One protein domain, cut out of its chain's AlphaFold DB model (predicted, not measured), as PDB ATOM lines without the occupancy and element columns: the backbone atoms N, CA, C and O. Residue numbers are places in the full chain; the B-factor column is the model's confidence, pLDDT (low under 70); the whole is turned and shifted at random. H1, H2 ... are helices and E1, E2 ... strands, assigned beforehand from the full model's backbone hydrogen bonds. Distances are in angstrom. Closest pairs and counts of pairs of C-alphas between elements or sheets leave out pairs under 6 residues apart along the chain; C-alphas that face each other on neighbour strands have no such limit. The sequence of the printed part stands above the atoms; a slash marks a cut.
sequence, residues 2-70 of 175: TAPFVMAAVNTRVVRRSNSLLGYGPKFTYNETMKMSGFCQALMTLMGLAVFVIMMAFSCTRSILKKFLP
ATOM      1  N   THR A   2     134.381 126.542 172.400       95.50
ATOM      2  CA  THR A   2     133.917 126.870 171.039       95.50
ATOM      3  C   THR A   2     133.602 125.603 170.247       95.50
ATOM      4  O   THR A   2     134.087 124.530 170.599       95.50
ATOM      5  N   ALA A   3     132.774 125.724 169.212       94.88
ATOM      6  CA  ALA A   3     132.455 124.650 168.269       94.88
ATOM      7  C   ALA A   3     132.605 125.146 166.818       94.88
ATOM      8  O   ALA A   3     132.652 126.364 166.599       94.88
ATOM      9  N   PRO A   4     132.660 124.243 165.820       93.50
ATOM     10  CA  PRO A   4     132.741 124.644 164.421       93.50
ATOM     11  C   PRO A   4     131.595 125.576 164.018       93.50
ATOM     12  O   PRO A   4     130.433 125.336 164.352       93.50
ATOM     13  N   PHE A   5     131.923 126.631 163.275       92.06
ATOM     14  CA  PHE A   5     130.939 127.501 162.642       92.06
ATOM     15  C   PHE A   5     130.749 127.080 161.185       92.06
ATOM     16  O   PHE A   5     131.706 127.067 160.416       92.06
ATOM     17  N   VAL A   6     129.518 126.749 160.788       88.06
ATOM     18  CA  VAL A   6     129.225 126.200 159.448       88.06
ATOM     19  C   VAL A   6     129.696 127.132 158.325       88.06
ATOM     20  O   VAL A   6     130.261 126.672 157.334       88.06
ATOM     21  N   MET A   7     129.537 128.448 158.494       90.12
ATOM     22  CA  MET A   7     129.939 129.424 157.475       90.12
ATOM     23  C   MET A   7     131.449 129.678 157.423       90.12
ATOM     24  O   MET A   7     131.916 130.263 156.445       90.12
ATOM     25  N   ALA A   8     132.240 129.179 158.383       92.88
ATOM     26  CA  ALA A   8     133.694 129.356 158.388       92.88
ATOM     27  C   ALA A   8     134.340 128.839 157.091       92.88
ATOM     28  O   ALA A   8     135.245 129.469 156.541       92.88
ATOM     29  N   ALA A   9     133.834 127.732 156.535       89.62
ATOM     30  CA  ALA A   9     134.328 127.166 155.278       89.62
ATOM     31  C   ALA A   9     134.133 128.103 154.068       89.62
ATOM     32  O   ALA A   9     134.878 128.025 153.090       89.62
ATOM     33  N   VAL A  10     133.137 128.991 154.113       92.75
ATOM     34  CA  VAL A  10     132.883 129.998 153.074       92.75
ATOM     35  C   VAL A  10     133.658 131.277 153.384       92.75
ATOM     36  O   VAL A  10     134.427 131.749 152.546       92.75
ATOM     37  N   ASN A  11     133.529 131.796 154.605       95.25
ATOM     38  CA  ASN A  11     134.116 133.071 155.012       95.25
ATOM     39  C   ASN A  11     135.646 133.071 154.919       95.25
ATOM     40  O   ASN A  11     136.235 134.025 154.414       95.25
ATOM     41  N   THR A  12     136.302 131.971 155.304       95.88
ATOM     42  CA  THR A  12     137.766 131.825 155.192       95.88
ATOM     43  C   THR A  12     138.272 132.040 153.764       95.88
ATOM     44  O   THR A  12     139.334 132.632 153.574       95.88
ATOM     45  N   ARG A  13     137.515 131.623 152.739       95.69
ATOM     46  CA  ARG A  13     137.870 131.845 151.326       95.69
ATOM     47  C   ARG A  13     137.767 133.321 150.951       95.69
ATOM     48  O   ARG A  13     138.662 133.836 150.284       95.69
ATOM     49  N   VAL A  14     136.726 134.010 151.425       96.81
ATOM     50  CA  VAL A  14     136.550 135.458 151.225       96.81
ATOM     51  C   VAL A  14     137.678 136.235 151.907       96.81
ATOM     52  O   VAL A  14     138.278 137.109 151.287       96.81
ATOM     53  N   VAL A  15     138.039 135.877 153.142       97.19
ATOM     54  CA  VAL A  15     139.145 136.517 153.874       97.19
ATOM     55  C   VAL A  15     140.488 136.275 153.185       97.19
ATOM     56  O   VAL A  15     141.260 137.215 153.010       97.19
ATOM     57  N   ARG A  16     140.761 135.049 152.718       96.00
ATOM     58  CA  ARG A  16     141.971 134.744 151.933       96.00
ATOM     59  C   ARG A  16     142.020 135.528 150.623       96.00
ATOM     60  O   ARG A  16     143.082 136.030 150.261       96.00
ATOM     61  N   ARG A  17     140.882 135.693 149.939       96.69
ATOM     62  CA  ARG A  17     140.791 136.553 148.752       96.69
ATOM     63  C   ARG A  17     141.093 138.010 149.103       96.69
ATOM     64  O   ARG A  17     141.884 138.628 148.397       96.69
ATOM     65  N   SER A  18     140.542 138.538 150.195       97.25
ATOM     66  CA  SER A  18     140.877 139.886 150.677       97.25
ATOM     67  C   SER A  18     142.371 140.027 150.979       97.25
ATOM     68  O   SER A  18     142.978 140.983 150.513       97.25
ATOM     69  N   ASN A  19     142.990 139.045 151.648       97.06
ATOM     70  CA  ASN A  19     144.437 139.031 151.884       97.06
ATOM     71  C   ASN A  19     145.223 139.080 150.561       97.06
ATOM     72  O   ASN A  19     146.119 139.898 150.414       97.06
ATOM     73  N   SER A  20     144.839 138.288 149.552       95.62
ATOM     74  CA  SER A  20     145.502 138.331 148.235       95.62
ATOM     75  C   SER A  20     145.385 139.688 147.523       95.62
ATOM     76  O   SER A  20     146.228 140.016 146.697       95.62
ATOM     77  N   LEU A  21     144.344 140.475 147.827       96.19
ATOM     78  CA  LEU A  21     144.082 141.784 147.213       96.19
ATOM     79  C   LEU A  21     144.688 142.964 147.995       96.19
ATOM     80  O   LEU A  21     144.891 144.032 147.408       96.19
ATOM     81  N   LEU A  22     144.906 142.794 149.304       95.56
ATOM     82  CA  LEU A  22     145.273 143.862 150.245       95.56
ATOM     83  C   LEU A  22     146.605 143.636 150.977       95.56
ATOM     84  O   LEU A  22     147.155 144.595 151.499       95.56
ATOM     85  N   GLY A  23     147.136 142.412 151.005       95.62
ATOM     86  CA  GLY A  23     148.452 142.097 151.565       95.62
ATOM     87  C   GLY A  23     148.528 142.166 153.094       95.62
ATOM     88  O   GLY A  23     149.323 142.923 153.633       95.62
ATOM     89  N   TYR A  24     147.759 141.341 153.810       94.88
ATOM     90  CA  TYR A  24     147.781 141.260 155.284       94.88
ATOM     91  C   TYR A  24     149.039 140.583 155.858       94.88
ATOM     92  O   TYR A  24     149.202 140.525 157.074       94.88
ATOM     93  N   GLY A  25     149.907 140.047 154.999       92.75
ATOM     94  CA  GLY A  25     151.179 139.427 155.366       92.75
ATOM     95  C   GLY A  25     151.223 137.910 155.127       92.75
ATOM     96  O   GLY A  25     150.186 137.238 155.117       92.75
ATOM     97  N   PRO A  26     152.428 137.338 154.936       90.44
ATOM     98  CA  PRO A  26     152.607 135.925 154.583       90.44
ATOM     99  C   PRO A  26     152.270 134.964 155.731       90.44
ATOM    100  O   PRO A  26     151.936 133.808 155.488       90.44
ATOM    101  N   LYS A  27     152.331 135.439 156.981       92.62
ATOM    102  CA  LYS A  27     151.995 134.670 158.190       92.62
ATOM    103  C   LYS A  27     150.549 134.879 158.653       92.62
ATOM    104  O   LYS A  27     150.175 134.399 159.721       92.62
ATOM    105  N   PHE A  28     149.733 135.598 157.876       96.38
ATOM    106  CA  PHE A  28     148.348 135.865 158.240       96.38
ATOM    107  C   PHE A  28     147.544 134.561 158.313       96.38
ATOM    108  O   PHE A  28     147.429 133.816 157.337       96.38
ATOM    109  N   THR A  29     146.944 134.313 159.474       95.62
ATOM    110  CA  THR A  29     146.044 133.182 159.706       95.62
ATOM    111  C   THR A  29     144.677 133.686 160.143       95.62
ATOM    112  O   THR A  29     144.543 134.758 160.730       95.62
ATOM    113  N   TYR A  30     143.642 132.918 159.816       96.31
ATOM    114  CA  TYR A  30     142.263 133.275 160.110       96.31
ATOM    115  C   TYR A  30     141.465 132.027 160.461       96.31
ATOM    116  O   TYR A  30     141.548 131.023 159.750       96.31
ATOM    117  N   ASN A  31     140.691 132.105 161.541       95.25
ATOM    118  CA  ASN A  31     139.824 131.031 161.999       95.25
ATOM    119  C   ASN A  31     138.517 131.603 162.563       95.25
ATOM    120  O   ASN A  31     138.520 132.668 163.176       95.25
ATOM    121  N   GLU A  32     137.420 130.871 162.387       95.69
ATOM    122  CA  GLU A  32     136.096 131.237 162.885       95.69
ATOM    123  C   GLU A  32     135.468 130.061 163.624       95.69
ATOM    124  O   GLU A  32     135.418 128.936 163.123       95.69
ATOM    125  N   THR A  33     134.935 130.338 164.807       96.06
ATOM    126  CA  THR A  33     134.227 129.356 165.624       96.06
ATOM    127  C   THR A  33     133.019 130.002 166.288       96.06
ATOM    128  O   THR A  33     132.931 131.225 166.415       96.06
ATOM    129  N   MET A  34     132.065 129.179 166.715       94.62
ATOM    130  CA  MET A  34     130.933 129.647 167.510       94.62
ATOM    131  C   MET A  34     131.247 129.501 168.991       94.62
ATOM    132  O   MET A  34     131.693 128.442 169.443       94.62
ATOM    133  N   LYS A  35     130.978 130.553 169.763       94.06
ATOM    134  CA  LYS A  35     131.102 130.525 171.219       94.06
ATOM    135  C   LYS A  35     129.996 129.661 171.826       94.06
ATOM    136  O   LYS A  35     128.831 129.820 171.485       94.06
ATOM    137  N   MET A  36     130.380 128.791 172.756       94.25
ATOM    138  CA  MET A  36     129.479 127.890 173.477       94.25
ATOM    139  C   MET A  36     129.529 128.167 174.976       94.25
ATOM    140  O   MET A  36     130.576 128.574 175.497       94.25
ATOM    141  N   SER A  37     128.418 127.920 175.673       93.06
ATOM    142  CA  SER A  37     128.312 128.146 177.120       93.06
ATOM    143  C   SER A  37     129.185 127.180 177.928       93.06
ATOM    144  O   SER A  37     129.678 127.544 178.991       93.06
ATOM    145  N   GLY A  38     129.462 125.983 177.400       95.62
ATOM    146  CA  GLY A  38     130.269 124.969 178.075       95.62
ATOM    147  C   GLY A  38     130.800 123.882 177.142       95.62
ATOM    148  O   GLY A  38     130.464 123.836 175.957       95.62
ATOM    149  N   PHE A  39     131.636 122.999 177.697       95.88
ATOM    150  CA  PHE A  39     132.232 121.873 176.969       95.88
ATOM    151  C   PHE A  39     131.167 120.934 176.400       95.88
ATOM    152  O   PHE A  39     131.183 120.648 175.206       95.88
ATOM    153  N   CYS A  40     130.196 120.524 177.222       96.56
ATOM    154  CA  CYS A  40     129.143 119.600 176.803       96.56
ATOM    155  C   CYS A  40     128.337 120.148 175.615       96.56
ATOM    156  O   CYS A  40     128.082 119.419 174.664       96.56
ATOM    157  N   GLN A  41     127.994 121.443 175.617       95.56
ATOM    158  CA  GLN A  41     127.288 122.065 174.491       95.56
ATOM    159  C   GLN A  41     128.146 122.093 173.220       95.56
ATOM    160  O   GLN A  41     127.644 121.821 172.127       95.56
ATOM    161  N   ALA A  42     129.442 122.393 173.354       95.88
ATOM    162  CA  ALA A  42     130.366 122.363 172.229       95.88
ATOM    163  C   ALA A  42     130.497 120.953 171.637       95.88
ATOM    164  O   ALA A  42     130.411 120.798 170.420       95.88
ATOM    165  N   LEU A  43     130.618 119.932 172.492       96.25
ATOM    166  CA  LEU A  43     130.700 118.533 172.079       96.25
ATOM    167  C   LEU A  43     129.408 118.065 171.396       96.25
ATOM    168  O   LEU A  43     129.471 117.490 170.314       96.25
ATOM    169  N   MET A  44     128.240 118.371 171.969       95.88
ATOM    170  CA  MET A  44     126.947 118.050 171.353       95.88
ATOM    171  C   MET A  44     126.779 118.727 169.993       95.88
ATOM    172  O   MET A  44     126.304 118.099 169.052       95.88
ATOM    173  N   THR A  45     127.207 119.986 169.859       94.31
ATOM    174  CA  THR A  45     127.143 120.706 168.578       94.31
ATOM    175  C   THR A  45     128.063 120.073 167.536       94.31
ATOM    176  O   THR A  45     127.654 119.886 166.394       94.31
ATOM    177  N   LEU A  46     129.291 119.712 167.925       94.94
ATOM    178  CA  LEU A  46     130.241 119.029 167.046       94.94
ATOM    179  C   LEU A  46     129.684 117.685 166.560       94.94
ATOM    180  O   LEU A  46     129.663 117.429 165.357       94.94
ATOM    181  N   MET A  47     129.194 116.856 167.486       96.06
ATOM    182  CA  MET A  47     128.607 115.552 167.168       96.06
ATOM    183  C   MET A  47     127.355 115.698 166.298       96.06
ATOM    184  O   MET A  47     127.225 115.001 165.295       96.06
ATOM    185  N   GLY A  48     126.467 116.639 166.629       94.12
ATOM    186  CA  GLY A  48     125.265 116.922 165.847       94.12
ATOM    187  C   GLY A  48     125.585 117.359 164.419       94.12
ATOM    188  O   GLY A  48     124.963 116.873 163.476       94.12
ATOM    189  N   LEU A  49     126.600 118.209 164.234       92.12
ATOM    190  CA  LEU A  49     127.053 118.620 162.906       92.12
ATOM    191  C   LEU A  49     127.658 117.448 162.120       92.12
ATOM    192  O   LEU A  49     127.366 117.299 160.935       92.12
ATOM    193  N   ALA A  50     128.460 116.597 162.767       92.44
ATOM    194  CA  ALA A  50     129.032 115.412 162.130       92.44
ATOM    195  C   ALA A  50     127.935 114.443 161.660       92.44
ATOM    196  O   ALA A  50     127.927 114.033 160.499       92.44
ATOM    197  N   VAL A  51     126.961 114.147 162.526       93.56
ATOM    198  CA  VAL A  51     125.796 113.320 162.184       93.56
ATOM    199  C   VAL A  51     124.997 113.953 161.046       93.56
ATOM    200  O   VAL A  51     124.659 113.258 160.092       93.56
ATOM    201  N   PHE A  52     124.746 115.265 161.086       90.69
ATOM    202  CA  PHE A  52     124.038 115.975 160.019       90.69
ATOM    203  C   PHE A  52     124.735 115.831 158.659       90.69
ATOM    204  O   PHE A  52     124.083 115.530 157.659       90.69
ATOM    205  N   VAL A  53     126.061 116.001 158.616       90.38
ATOM    206  CA  VAL A  53     126.861 115.836 157.391       90.38
ATOM    207  C   VAL A  53     126.775 114.402 156.868       90.38
ATOM    208  O   VAL A  53     126.527 114.204 155.680       90.38
ATOM    209  N   ILE A  54     126.914 113.408 157.749       91.88
ATOM    210  CA  ILE A  54     126.787 111.986 157.399       91.88
ATOM    211  C   ILE A  54     125.391 111.709 156.829       91.88
ATOM    212  O   ILE A  54     125.265 111.165 155.735       91.88
ATOM    213  N   MET A  55     124.331 112.147 157.512       91.50
ATOM    214  CA  MET A  55     122.953 111.956 157.054       91.50
ATOM    215  C   MET A  55     122.676 112.631 155.708       91.50
ATOM    216  O   MET A  55     121.906 112.098 154.909       91.50
ATOM    217  N   MET A  56     123.290 113.784 155.439       89.00
ATOM    218  CA  MET A  56     123.177 114.465 154.147       89.00
ATOM    219  C   MET A  56     123.932 113.757 153.017       89.00
ATOM    220  O   MET A  56     123.528 113.893 151.859       89.00
ATOM    221  N   ALA A  57     124.993 113.006 153.324       90.94
ATOM    222  CA  ALA A  57     125.796 112.294 152.331       90.94
ATOM    223  C   ALA A  57     125.078 111.060 151.752       90.94
ATOM    224  O   ALA A  57     125.230 110.768 150.566       90.94
ATOM    225  N   PHE A  58     124.257 110.364 152.548       92.50
ATOM    226  CA  PHE A  58     123.526 109.172 152.103       92.50
ATOM    227  C   PHE A  58     122.098 109.503 151.639       92.50
ATOM    228  O   PHE A  58     121.339 110.194 152.319       92.50
ATOM    229  N   SER A  59     121.691 108.984 150.476       85.38
ATOM    230  CA  SER A  59     120.413 109.317 149.818       85.38
ATOM    231  C   SER A  59     119.167 108.979 150.650       85.38
ATOM    232  O   SER A  59     118.218 109.771 150.689       85.38
ATOM    233  N   CYS A  60     119.179 107.839 151.347       90.62
ATOM    234  CA  CYS A  60     118.075 107.387 152.197       90.62
ATOM    235  C   CYS A  60     117.852 108.343 153.382       90.62
ATOM    236  O   CYS A  60     116.764 108.898 153.552       90.62
ATOM    237  N   THR A  61     118.908 108.632 154.145       89.81
ATOM    238  CA  THR A  61     118.840 109.534 155.303       89.81
ATOM    239  C   THR A  61     118.598 110.984 154.898       89.81
ATOM    240  O   THR A  61     117.844 111.687 155.570       89.81
ATOM    241  N   ARG A  62     119.150 111.429 153.762       90.69
ATOM    242  CA  ARG A  62     118.912 112.770 153.216       90.69
ATOM    243  C   ARG A  62     117.435 113.005 152.914       90.69
ATOM    244  O   ARG A  62     116.928 114.093 153.175       90.69
ATOM    245  N   SER A  63     116.747 112.006 152.365       87.44
ATOM    246  CA  SER A  63     115.325 112.109 152.012       87.44
ATOM    247  C   SER A  63     114.435 112.245 153.247       87.44
ATOM    248  O   SER A  63     113.461 112.992 153.220       87.44
ATOM    249  N   ILE A  64     114.802 111.582 154.346       89.25
ATOM    250  CA  ILE A  64     114.136 111.733 155.645       89.25
ATOM    251  C   ILE A  64     114.416 113.126 156.215       89.25
ATOM    252  O   ILE A  64     113.488 113.847 156.566       89.25
ATOM    253  N   LEU A  65     115.685 113.537 156.245       86.62
ATOM    254  CA  LEU A  65     116.110 114.806 156.831       86.62
ATOM    255  C   LEU A  65     115.489 116.019 156.121       86.62
ATOM    256  O   LEU A  65     115.085 116.974 156.776       86.62
ATOM    257  N   LYS A  66     115.328 115.955 154.793       84.94
ATOM    258  CA  LYS A  66     114.637 116.989 154.005       84.94
ATOM    259  C   LYS A  66     113.193 117.240 154.444       84.94
ATOM    260  O   LYS A  66     112.735 118.359 154.267       84.94
ATOM    261  N   LYS A  67     112.488 116.253 155.011       85.69
ATOM    262  CA  LYS A  67     111.108 116.437 155.504       85.69
ATOM    263  C   LYS A  67     111.033 117.328 156.748       85.69
ATOM    264  O   LYS A  67     109.968 117.850 157.044       85.69
ATOM    265  N   PHE A  68     112.144 117.474 157.469       83.69
ATOM    266  CA  PHE A  68     112.234 118.261 158.702       83.69
ATOM    267  C   PHE A  68     112.988 119.580 158.526       83.69
ATOM    268  O   PHE A  68     113.029 120.393 159.447       83.69
ATOM    269  N   LEU A  69     113.623 119.784 157.371       82.56
ATOM    270  CA  LEU A  69     114.298 121.035 157.059       82.56
ATOM    271  C   LEU A  69     113.308 122.023 156.436       82.56
ATOM    272  O   LEU A  69     112.428 121.588 155.693       82.56
ATOM    273  N   PRO A  70     113.477 123.335 156.687       78.12
ATOM    274  CA  PRO A  70     112.677 124.359 156.028       78.12
ATOM    275  C   PRO A  70     112.717 124.191 154.511       78.12
ATOM    276  O   PRO A  70     113.785 123.933 153.935       78.12
TER     277      PRO A  70
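AT A GLANCE: This is residues 2 to 70 of the 175 residues of the protein "Hypothetical protein" of Coccolithus braarudii (UniProt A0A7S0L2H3). The model is an open, elongated shape: a tiny ribbon of two short strands, E1 and E2, near the middle, with helix H1 and the loop returning from it on one side and the long helix H2 on the other. H2 packs on the ribbon, mainly on E1, with its residues 39 to 49, and the short helix H3 makes a corner at H2's far end, while H1 reaches away from both helices. The printed part has 69 residues, with three named helices and two named strands in the order E1, H1, E2, H2, H3; the sheet E1 - E2 is antiparallel and the class is mostly helix. It is only just loose, close to extended, with a radius of gyration of the C-alphas of 16.3 A, and it spans 46 by 30 by 19 A, only just elongated.

IN THESE COORDINATES: Strand E1 covers residues 2 to 4, and its C-alpha 2 lies at (133.917, 126.870, 171.039). Helix H1, residues 8 to 22, is 20.3 A long from first to last C-alpha and ends with C-alpha 22 at (145.273, 143.862, 150.245). Strand E2 covers residues 33 to 35. Helix H2, residues 39 to 57, is the longest helix, at 27.2 A. Helix H3, residues 59 to 66, is 10.5 A long and ends with C-alpha 66 at (114.637, 116.989, 154.005).

HOW THE PARTS SIT: E1 and E2 are antiparallel neighbours, with 141 degrees between their directions. N 3 and O 34 are within hydrogen-bond range at 2.9 A, and so are N 34 and O 3 at 2.9 A. The C-alphas of Ala 3 and Met 34 face each other at 5.3 A. The closest C-alphas of E1 and H2 are those of Ala 3 and Ala 42, 5.0 A apart. The closest C-alphas of H1 and E2 are those of Ala 8 and Thr 33, 7.3 A apart. H2, with residues 55 to 56 alone, and H3 touch only at the corner by their link, and their closest C-alphas, of Met 56 and Arg 62, are 4.7 A apart. They stand at a steep tilt of 57 degrees and run opposite ways. H1 is apart from H2 and from H3. In H2 and H3 every O i to N i+4 pair is within hydrogen-bond range; in H1 10 of 11 are.

THE WHOLE: The C-alphas farthest apart are those of Gly 25 and Ile 64, at 46.3 A. The links E1 to H1, E2 to H2 and H2 to H3 are tight, and the link H1 to E2, with 10 residues, is short. The printed part has no cut. Its mean pLDDT is 92.8, and no printed residue is under 70.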